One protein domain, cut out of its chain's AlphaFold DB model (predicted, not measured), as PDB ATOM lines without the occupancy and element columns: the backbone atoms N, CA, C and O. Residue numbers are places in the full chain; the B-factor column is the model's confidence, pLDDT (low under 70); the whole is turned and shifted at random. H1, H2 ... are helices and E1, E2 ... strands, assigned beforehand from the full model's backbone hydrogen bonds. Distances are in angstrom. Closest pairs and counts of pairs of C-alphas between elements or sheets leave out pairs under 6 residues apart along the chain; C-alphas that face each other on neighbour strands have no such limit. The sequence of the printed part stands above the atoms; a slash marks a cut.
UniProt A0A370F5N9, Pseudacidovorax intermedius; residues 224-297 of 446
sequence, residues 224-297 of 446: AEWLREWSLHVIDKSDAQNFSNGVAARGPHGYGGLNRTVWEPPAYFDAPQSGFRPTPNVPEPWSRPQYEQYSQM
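AT A GLANCE: This is residues 224 to 297 of the 446 residues of a protein of Pseudacidovorax intermedius (UniProt A0A370F5N9). Two small strand hairpins, E3 with E4 and E1 with E2, lie toward opposite ends of the longest axis, and between them along it two short helices, H1 and H2, lie side by side. The two chain legs leading to and from E1 and E2 come together in a short antiparallel pairing of residues 235 to 236 with 255 to 256, while residues 271 to 287 make a long loop before H2. The printed part has 74 residues, with 31 in named elements, under half; the order is H1 E1 E2 E3 E4 H2, and the class is mixed, helices and strands. It is only just loose, close to compact, with a radius of gyration of the C-alphas of 13.9 A and spans of 43 by 31 by 24 A.

HOW THE PARTS SIT: E3, residues 261 to 264, and E4, residues 267 to 270, form an antiparallel hairpin at 151 degrees, with N 262 and O 269 2.8 A apart, within hydrogen-bond range. H1, residues 224 to 231, is apart from both strands. H2, residues 288 to 296, touches H1; their closest C-alphas, of Ser 231 and Arg 288, are 4.7 A apart. These helices run opposite ways at a shallow tilt of 26 degrees. In H1 and H2 every O i to N i+4 pair is within hydrogen-bond range. E1, residues 240 to 242, and E2, residues 248 to 250, form another antiparallel hairpin at 145 degrees, with N 241 and O 249 2.9 A apart, within hydrogen-bond range. E2 is apart from both helices.

IN THESE COORDINATES: H1 begins at C-alpha 224 (40.139, 8.583, -22.634) and is 10.6 A long. E1 measures 6.8 A, E2 7.1 A, E3 9.7 A and E4 10.0 A. H2, 12.1 A long, ends at C-alpha 296 (38.835, 6.150, -10.323).

THE WHOLE: The C-alphas farthest apart, of Ser 244 and Pro 266, are 44.8 A apart. The printed part has no cut, and the link from E4 to H2 is long. Residues 239 to 257 have pLDDT under 70.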
ATOM      1  N   ALA A 224      39.855   9.969 -22.995       92.88
ATOM      2  CA  ALA A 224      40.139   8.583 -22.634       92.88
ATOM      3  C   ALA A 224      39.001   7.615 -23.008       92.88
ATOM      4  O   ALA A 224      39.172   6.407 -22.870       92.88
ATOM      5  N   GLU A 225      37.849   8.094 -23.494       91.06
ATOM      6  CA  GLU A 225      36.690   7.226 -23.774       91.06
ATOM      7  C   GLU A 225      36.980   6.140 -24.811       91.06
ATOM      8  O   GLU A 225      36.504   5.016 -24.676       91.06
ATOM      9  N   TRP A 226      37.817   6.430 -25.804       90.94
ATOM     10  CA  TRP A 226      38.221   5.419 -26.779       90.94
ATOM     11  C   TRP A 226      39.076   4.304 -26.159       90.94
ATOM     12  O   TRP A 226      39.020   3.154 -26.593       90.94
ATOM     13  N   LEU A 227      39.811   4.610 -25.085       92.19
ATOM     14  CA  LEU A 227      40.571   3.626 -24.316       92.19
ATOM     15  C   LEU A 227      39.666   2.757 -23.449       92.19
ATOM     16  O   LEU A 227      39.977   1.584 -23.273       92.19
ATOM     17  N   ARG A 228      38.524   3.280 -22.976       91.50
ATOM     18  CA  ARG A 228      37.495   2.473 -22.293       91.50
ATOM     19  C   ARG A 228      37.086   1.295 -23.158       91.50
ATOM     20  O   ARG A 228      37.024   0.160 -22.698       91.50
ATOM     21  N   GLU A 229      36.818   1.579 -24.421       88.50
ATOM     22  CA  GLU A 229      36.307   0.604 -25.368       88.50
ATOM     23  C   GLU A 229      37.393  -0.329 -25.892       88.50
ATOM     24  O   GLU A 229      37.172  -1.534 -25.991       88.50
ATOM     25  N   TRP A 230      38.597   0.194 -26.141       89.69
ATOM     26  CA  TRP A 230      39.753  -0.651 -26.432       89.69
ATOM     27  C   TRP A 230      40.074  -1.605 -25.286       89.69
ATOM     28  O   TRP A 230      40.421  -2.757 -25.541       89.69
ATOM     29  N   SER A 231      39.894  -1.173 -24.036       90.19
ATOM     30  CA  SER A 231      40.228  -1.987 -22.868       90.19
ATOM     31  C   SER A 231      39.472  -3.308 -22.794       90.19
ATOM     32  O   SER A 231      39.983  -4.274 -22.229       90.19
ATOM     33  N   LEU A 232      38.299  -3.395 -23.429       87.94
ATOM     34  CA  LEU A 232      37.516  -4.625 -23.528       87.94
ATOM     35  C   LEU A 232      38.301  -5.732 -24.250       87.94
ATOM     36  O   LEU A 232      38.192  -6.904 -23.879       87.94
ATOM     37  N   HIS A 233      39.100  -5.346 -25.247       87.25
ATOM     38  CA  HIS A 233      39.844  -6.229 -26.148       87.25
ATOM     39  C   HIS A 233      41.264  -6.532 -25.660       87.25
ATOM     40  O   HIS A 233      41.908  -7.453 -26.154       87.25
ATOM     41  N   VAL A 234      41.758  -5.789 -24.671       87.44
ATOM     42  CA  VAL A 234      43.135  -5.897 -24.185       87.44
ATOM     43  C   VAL A 234      43.233  -6.944 -23.078       87.44
ATOM     44  O   VAL A 234      42.608  -6.830 -22.024       87.44
ATOM     45  N   ILE A 235      44.066  -7.960 -23.299       82.38
ATOM     46  CA  ILE A 235      44.484  -8.896 -22.253       82.38
ATOM     47  C   ILE A 235      45.736  -8.335 -21.593       82.38
ATOM     48  O   ILE A 235      46.769  -8.183 -22.248       82.38
ATOM     49  N   ASP A 236      45.622  -8.074 -20.296       77.75
ATOM     50  CA  ASP A 236      46.744  -7.718 -19.441       77.75
ATOM     51  C   ASP A 236      47.598  -8.963 -19.165       77.75
ATOM     52  O   ASP A 236      47.099  -9.951 -18.622       77.75
ATOM     53  N   LYS A 237      48.869  -8.936 -19.576       76.38
ATOM     54  CA  LYS A 237      49.862  -9.975 -19.263       76.38
ATOM     55  C   LYS A 237      50.911  -9.484 -18.260       76.38
ATOM     56  O   LYS A 237      52.028  -9.986 -18.275       76.38
ATOM     57  N   SER A 238      50.596  -8.482 -17.435       71.50
ATOM     58  CA  SER A 238      51.512  -8.018 -16.393       71.50
ATOM     59  C   SER A 238      51.682  -9.062 -15.287       71.50
ATOM     60  O   SER A 238      50.687  -9.562 -14.756       71.50
ATOM     61  N   ASP A 239      52.922  -9.317 -14.879       67.75
ATOM     62  CA  ASP A 239      53.212 -10.070 -13.657       67.75
ATOM     63  C   ASP A 239      53.000  -9.185 -12.423       67.75
ATOM     64  O   ASP A 239      53.277  -7.990 -12.455       67.75
ATOM     65  N   ALA A 240      52.540  -9.734 -11.300       68.12
ATOM     66  CA  ALA A 240      52.558  -8.992 -10.039       68.12
ATOM     67  C   ALA A 240      53.984  -8.988  -9.464       68.12
ATOM     68  O   ALA A 240      54.583 -10.052  -9.311       68.12
ATOM     69  N   GLN A 241      54.519  -7.816  -9.108       65.94
ATOM     70  CA  GLN A 241      55.834  -7.699  -8.475       65.94
ATOM     71  C   GLN A 241      55.725  -7.078  -7.079       65.94
ATOM     72  O   GLN A 241      55.110  -6.028  -6.882       65.94
ATOM     73  N   ASN A 242      56.361  -7.737  -6.109       68.62
ATOM     74  CA  ASN A 242      56.526  -7.233  -4.750       68.62
ATOM     75  C   ASN A 242      57.939  -6.670  -4.591       68.62
ATOM     76  O   ASN A 242      58.921  -7.342  -4.912       68.62
ATOM     77  N   PHE A 243      58.040  -5.447  -4.084       60.53
ATOM     78  CA  PHE A 243      59.309  -4.761  -3.854       60.53
ATOM     79  C   PHE A 243      59.793  -4.937  -2.413       60.53
ATOM     80  O   PHE A 243      59.009  -5.190  -1.496       60.53
ATOM     81  N   SER A 244      61.097  -4.744  -2.196       52.59
ATOM     82  CA  SER A 244      61.743  -4.826  -0.874       52.59
ATOM     83  C   SER A 244      61.193  -3.823   0.148       52.59
ATOM     84  O   SER A 244      61.324  -4.037   1.349       52.59
ATOM     85  N   ASN A 245      60.534  -2.756  -0.311       53.31
ATOM     86  CA  ASN A 245      59.846  -1.765   0.521       53.31
ATOM     87  C   ASN A 245      58.382  -2.138   0.855       53.31
ATOM     88  O   ASN A 245      57.639  -1.296   1.359       53.31
ATOM     89  N   GLY A 246      57.949  -3.371   0.556       58.91
ATOM     90  CA  GLY A 246      56.604  -3.881   0.855       58.91
ATOM     91  C   GLY A 246      55.506  -3.409  -0.104       58.91
ATOM     92  O   GLY A 246      54.333  -3.716   0.108       58.91
ATOM     93  N   VAL A 247      55.851  -2.666  -1.159       59.00
ATOM     94  CA  VAL A 247      54.893  -2.254  -2.189       59.00
ATOM     95  C   VAL A 247      54.651  -3.407  -3.159       59.00
ATOM     96  O   VAL A 247      55.593  -3.948  -3.732       59.00
ATOM     97  N   ALA A 248      53.383  -3.748  -3.384       61.66
ATOM     98  CA  ALA A 248      52.958  -4.501  -4.559       61.66
ATOM     99  C   ALA A 248      52.645  -3.517  -5.699       61.66
ATOM    100  O   ALA A 248      51.959  -2.502  -5.491       61.66
ATOM    101  N   ALA A 249      53.166  -3.790  -6.891       63.00
ATOM    102  CA  ALA A 249      52.806  -3.095  -8.123       63.00
ATOM    103  C   ALA A 249      52.838  -4.073  -9.307       63.00
ATOM    104  O   ALA A 249      53.296  -5.211  -9.178       63.00
ATOM    105  N   ARG A 250      52.310  -3.658 -10.458       65.06
ATOM    106  CA  ARG A 250      52.287  -4.504 -11.655       65.06
ATOM    107  C   ARG A 250      53.598  -4.395 -12.418       65.06
ATOM    108  O   ARG A 250      53.926  -3.314 -12.881       65.06
ATOM    109  N   GLY A 251      54.278  -5.523 -12.575       60.59
ATOM    110  CA  GLY A 251      55.461  -5.768 -13.394       60.59
ATOM    111  C   GLY A 251      55.376  -5.257 -14.839       60.59
ATOM    112  O   GLY A 251      54.353  -4.701 -15.257       60.59
ATOM    113  N   PRO A 252      56.442  -5.473 -15.635       55.16
ATOM    114  CA  PRO A 252      56.469  -5.120 -17.053       55.16
ATOM    115  C   PRO A 252      55.166  -5.522 -17.756       55.16
ATOM    116  O   PRO A 252      54.733  -6.671 -17.668       55.16
ATOM    117  N   HIS A 253      54.501  -4.567 -18.406       61.09
ATOM    118  CA  HIS A 253      53.247  -4.840 -19.099       61.09
ATOM    119  C   HIS A 253      53.515  -5.499 -20.451       61.09
ATOM    120  O   HIS A 253      54.317  -5.017 -21.249       61.09
ATOM    121  N   GLY A 254      52.796  -6.587 -20.719       58.16
ATOM    122  CA  GLY A 254      52.596  -7.110 -22.062       58.16
ATOM    123  C   GLY A 254      51.117  -7.022 -22.416       58.16
ATOM    124  O   GLY A 254      50.269  -7.397 -21.608       58.16
ATOM    125  N   TYR A 255      50.798  -6.562 -23.624       66.69
ATOM    126  CA  TYR A 255      49.425  -6.558 -24.131       66.69
ATOM    127  C   TYR A 255      49.229  -7.700 -25.125       66.69
ATOM    128  O   TYR A 255      50.081  -7.978 -25.970       66.69
ATOM    129  N   GLY A 256      48.092  -8.382 -25.023       66.19
ATOM    130  CA  GLY A 256      47.664  -9.388 -25.989       66.19
ATOM    131  C   GLY A 256      46.183  -9.262 -26.321       66.19
ATOM    132  O   GLY A 256      45.473  -8.438 -25.756       66.19
ATOM    133  N   GLY A 257      45.703 -10.109 -27.230       66.56
ATOM    134  CA  GLY A 257      44.267 -10.238 -27.494       66.56
ATOM    135  C   GLY A 257      43.632  -9.104 -28.301       66.56
ATOM    136  O   GLY A 257      42.421  -9.121 -28.445       66.56
ATOM    137  N   LEU A 258      44.413  -8.192 -28.893       74.44
ATOM    138  CA  LEU A 258      43.922  -6.985 -29.587       74.44
ATOM    139  C   LEU A 258      42.949  -7.227 -30.761       74.44
ATOM    140  O   LEU A 258      42.348  -6.273 -31.233       74.44
ATOM    141  N   ASN A 259      42.778  -8.475 -31.212       76.62
ATOM    142  CA  ASN A 259      41.901  -8.867 -32.324       76.62
ATOM    143  C   ASN A 259      40.745  -9.787 -31.882       76.62
ATOM    144  O   ASN A 259      40.242 -10.578 -32.677       76.62
ATOM    145  N   ARG A 260      40.384  -9.779 -30.595       78.62
ATOM    146  CA  ARG A 260      39.364 -10.682 -30.052       78.62
ATOM    147  C   ARG A 260      37.953 -10.119 -30.210       78.62
ATOM    148  O   ARG A 260      37.748  -8.912 -30.179       78.62
ATOM    149  N   THR A 261      36.980 -11.017 -30.252       82.75
ATOM    150  CA  THR A 261      35.581 -10.695 -29.965       82.75
ATOM    151  C   THR A 261      35.356 -10.760 -28.454       82.75
ATOM    152  O   THR A 261      35.835 -11.677 -27.772       82.75
ATOM    153  N   VAL A 262      34.634  -9.789 -27.904       83.88
ATOM    154  CA  VAL A 262      34.314  -9.701 -26.475       83.88
ATOM    155  C   VAL A 262      32.808  -9.745 -26.302       83.88
ATOM    156  O   VAL A 262      32.079  -9.063 -27.010       83.88
ATOM    157  N   TRP A 263      32.339 -10.544 -25.349       81.31
ATOM    158  CA  TRP A 263      30.954 -10.505 -24.899       81.31
ATOM    159  C   TRP A 263      30.813  -9.466 -23.788       81.31
ATOM    160  O   TRP A 263      31.417  -9.618 -22.725       81.31
ATOM    161  N   GLU A 264      30.014  -8.430 -24.020       78.06
ATOM    162  CA  GLU A 264      29.576  -7.496 -22.987       78.06
ATOM    163  C   GLU A 264      28.046  -7.394 -23.082       78.06
ATOM    164  O   GLU A 264      27.524  -6.891 -24.082       78.06
ATOM    165  N   PRO A 265      27.302  -7.961 -22.109       77.44
ATOM    166  CA  PRO A 265      25.863  -8.134 -22.240       77.44
ATOM    167  C   PRO A 265      25.139  -6.846 -22.669       77.44
ATOM    168  O   PRO A 265      25.377  -5.794 -22.073       77.44
ATOM    169  N   PRO A 266      24.226  -6.908 -23.659       80.50
ATOM    170  CA  PRO A 266      23.677  -8.102 -24.310       80.50
ATOM    171  C   PRO A 266      24.294  -8.423 -25.689       80.50
ATOM    172  O   PRO A 266      23.621  -9.056 -26.503       80.50
ATOM    173  N   ALA A 267      25.513  -7.969 -26.005       80.62
ATOM    174  CA  ALA A 267      26.070  -8.108 -27.353       80.62
ATOM    175  C   ALA A 267      27.546  -8.539 -27.394       80.62
ATOM    176  O   ALA A 267      28.317  -8.360 -26.450       80.62
ATOM    177  N   TYR A 268      27.929  -9.128 -28.528       82.94
ATOM    178  CA  TYR A 268      29.324  -9.367 -28.881       82.94
ATOM    179  C   TYR A 268      29.882  -8.157 -29.629       82.94
ATOM    180  O   TYR A 268      29.199  -7.570 -30.469       82.94
ATOM    181  N   PHE A 269      31.136  -7.822 -29.347       82.38
ATOM    182  CA  PHE A 269      31.862  -6.727 -29.971       82.38
ATOM    183  C   PHE A 269      33.159  -7.258 -30.555       82.38
ATOM    184  O   PHE A 269      33.993  -7.789 -29.822       82.38
ATOM    185  N   ASP A 270      33.331  -7.109 -31.861       83.88
ATOM    186  CA  ASP A 270      34.593  -7.405 -32.528       83.88
ATOM    187  C   ASP A 270      35.556  -6.231 -32.366       83.88
ATOM    188  O   ASP A 270      35.161  -5.062 -32.460       83.88
ATOM    189  N   ALA A 271      36.831  -6.538 -32.138       82.00
ATOM    190  CA  ALA A 271      37.877  -5.536 -32.236       82.00
ATOM    191  C   ALA A 271      37.945  -4.959 -33.670       82.00
ATOM    192  O   ALA A 271      37.733  -5.690 -34.645       82.00
ATOM    193  N   PRO A 272      38.276  -3.665 -33.836       81.00
ATOM    194  CA  PRO A 272      38.479  -3.073 -35.154       81.00
ATOM    195  C   PRO A 272      39.505  -3.845 -35.984       81.00
ATOM    196  O   PRO A 272      40.632  -4.061 -35.541       81.00
ATOM    197  N   GLN A 273      39.161  -4.169 -37.236       81.19
ATOM    198  CA  GLN A 273      40.088  -4.832 -38.167       81.19
ATOM    199  C   GLN A 273      41.370  -4.026 -38.415       81.19
ATOM    200  O   GLN A 273      42.410  -4.595 -38.734       81.19
ATOM    201  N   SER A 274      41.310  -2.700 -38.261       80.81
ATOM    202  CA  SER A 274      42.470  -1.816 -38.383       80.81
ATOM    203  C   SER A 274      43.510  -2.002 -37.276       80.81
ATOM    204  O   SER A 274      44.594  -1.432 -37.385       80.81
ATOM    205  N   GLY A 275      43.175  -2.734 -36.208       85.25
ATOM    206  CA  GLY A 275      43.977  -2.819 -34.995       85.25
ATOM    207  C   GLY A 275      44.041  -1.493 -34.232       85.25
ATOM    208  O   GLY A 275      43.447  -0.482 -34.625       85.25
ATOM    209  N   PHE A 276      44.770  -1.513 -33.117       87.56
ATOM    210  CA  PHE A 276      45.065  -0.315 -32.337       87.56
ATOM    211  C   PHE A 276      46.071   0.562 -33.085       87.56
ATOM    212  O   PHE A 276      47.079   0.064 -33.589       87.56
ATOM    213  N   ARG A 277      45.811   1.870 -33.136       88.19
ATOM    214  CA  ARG A 277      46.712   2.862 -33.733       88.19
ATOM    215  C   ARG A 277      47.361   3.692 -32.623       88.19
ATOM    216  O   ARG A 277      46.679   4.551 -32.067       88.19
ATOM    217  N   PRO A 278      48.645   3.453 -32.304       90.38
ATOM    218  CA  PRO A 278      49.387   4.254 -31.339       90.38
ATOM    219  C   PRO A 278      49.386   5.739 -31.688       90.38
ATOM    220  O   PRO A 278      49.499   6.112 -32.859       90.38
ATOM    221  N   THR A 279      49.338   6.579 -30.663       92.00
ATOM    222  CA  THR A 279      49.531   8.026 -30.784       92.00
ATOM    223  C   THR A 279      50.723   8.478 -29.931       92.00
ATOM    224  O   THR A 279      51.191   7.715 -29.082       92.00
ATOM    225  N   PRO A 280      51.235   9.713 -30.105       89.56
ATOM    226  CA  PRO A 280      52.298  10.233 -29.242       89.56
ATOM    227  C   PRO A 280      51.924  10.266 -27.752       89.56
ATOM    228  O   PRO A 280      52.792  10.049 -26.908       89.56
ATOM    229  N   ASN A 281      50.647  10.512 -27.430       91.56
ATOM    230  CA  ASN A 281      50.159  10.567 -26.051       91.56
ATOM    231  C   ASN A 281      49.735   9.197 -25.513       91.56
ATOM    232  O   ASN A 281      49.760   8.987 -24.303       91.56
ATOM    233  N   VAL A 282      49.358   8.267 -26.392       92.31
ATOM    234  CA  VAL A 282      48.909   6.922 -26.030       92.31
ATOM    235  C   VAL A 282      49.574   5.896 -26.957       92.31
ATOM    236  O   VAL A 282      48.980   5.452 -27.944       92.31
ATOM    237  N   PRO A 283      50.836   5.520 -26.677       90.38
ATOM    238  CA  PRO A 283      51.578   4.605 -27.543       90.38
ATOM    239  C   PRO A 283      51.099   3.152 -27.433       90.38
ATOM    240  O   PRO A 283      51.360   2.345 -28.323       90.38
ATOM    241  N   GLU A 284      50.398   2.814 -26.352       88.44
ATOM    242  CA  GLU A 284      49.920   1.469 -26.042       88.44
ATOM    243  C   GLU A 284      48.463   1.541 -25.562       88.44
ATOM    244  O   GLU A 284      48.106   2.494 -24.862       88.44
ATOM    245  N   PRO A 285      47.609   0.564 -25.918       88.69
ATOM    246  CA  PRO A 285      46.239   0.528 -25.429       88.69
ATOM    247  C   PRO A 285      46.218   0.218 -23.931       88.69
ATOM    248  O   PRO A 285      47.138  -0.398 -23.397       88.69
ATOM    249  N   TRP A 286      45.138   0.596 -23.252       90.12
ATOM    250  CA  TRP A 286      44.966   0.285 -21.833       90.12
ATOM    251  C   TRP A 286      44.219  -1.022 -21.625       90.12
ATOM    252  O   TRP A 286      43.214  -1.272 -22.281       90.12
ATOM    253  N   SER A 287      44.661  -1.827 -20.661       89.19
ATOM    254  CA  SER A 287      43.862  -2.927 -20.124       89.19
ATOM    255  C   SER A 287      42.672  -2.401 -19.312       89.19
ATOM    256  O   SER A 287      42.661  -1.241 -18.888       89.19
ATOM    257  N   ARG A 288      41.654  -3.247 -19.061       89.38
ATOM    258  CA  ARG A 288      40.507  -2.845 -18.217       89.38
ATOM    259  C   ARG A 288      40.963  -2.259 -16.879       89.38
ATOM    260  O   ARG A 288      40.512  -1.164 -16.553       89.38
ATOM    261  N   PRO A 289      41.906  -2.877 -16.141       88.19
ATOM    262  CA  PRO A 289      42.316  -2.299 -14.872       88.19
ATOM    263  C   PRO A 289      43.091  -0.974 -14.983       88.19
ATOM    264  O   PRO A 289      43.002  -0.156 -14.073       88.19
ATOM    265  N   GLN A 290      43.836  -0.728 -16.068       90.12
ATOM    266  CA  GLN A 290      44.477   0.576 -16.302       90.12
ATOM    267  C   GLN A 290      43.431   1.665 -16.563       90.12
ATOM    268  O   GLN A 290      43.509   2.759 -15.998       90.12
ATOM    269  N   TYR A 291      42.412   1.361 -17.372       93.44
ATOM    270  CA  TYR A 291      41.291   2.277 -17.553       93.44
ATOM    271  C   TYR A 291      40.524   2.488 -16.235       93.44
ATOM    272  O   TYR A 291      40.151   3.614 -15.911       93.44
ATOM    273  N   GLU A 292      40.351   1.444 -15.421       92.00
ATOM    274  CA  GLU A 292      39.756   1.562 -14.087       92.00
ATOM    275  C   GLU A 292      40.580   2.487 -13.178       92.00
ATOM    276  O   GLU A 292      39.993   3.408 -12.607       92.00
ATOM    277  N   GLN A 293      41.913   2.336 -13.111       92.12
ATOM    278  CA  GLN A 293      42.811   3.256 -12.386       92.12
ATOM    279  C   GLN A 293      42.572   4.711 -12.812       92.12
ATOM    280  O   GLN A 293      42.370   5.582 -11.964       92.12
ATOM    281  N   TYR A 294      42.522   4.976 -14.123       95.31
ATOM    282  CA  TYR A 294      42.241   6.310 -14.658       95.31
ATOM    283  C   TYR A 294      40.859   6.832 -14.248       95.31
ATOM    284  O   TYR A 294      40.721   7.970 -13.791       95.31
ATOM    285  N   SER A 295      39.825   6.003 -14.414       94.50
ATOM    286  CA  SER A 295      38.432   6.368 -14.145       94.50
ATOM    287  C   SER A 295      38.181   6.659 -12.662       94.50
ATOM    288  O   SER A 295      37.374   7.530 -12.334       94.50
ATOM    289  N   GLN A 296      38.918   5.983 -11.772       93.56
ATOM    290  CA  GLN A 296      38.835   6.150 -10.323       93.56
ATOM    291  C   GLN A 296      39.575   7.390  -9.818       93.56
ATOM    292  O   GLN A 296      39.264   7.864  -8.725       93.56
ATOM    293  N   MET A 297      40.508   7.955 -10.598       95.31
ATOM    294  CA  MET A 297      41.156   9.210 -10.218       95.31
ATOM    295  C   MET A 297      40.095  10.286  -9.970       95.31
ATOM    296  O   MET A 297      39.278  10.561 -10.860       95.31
TER     297      MET A 297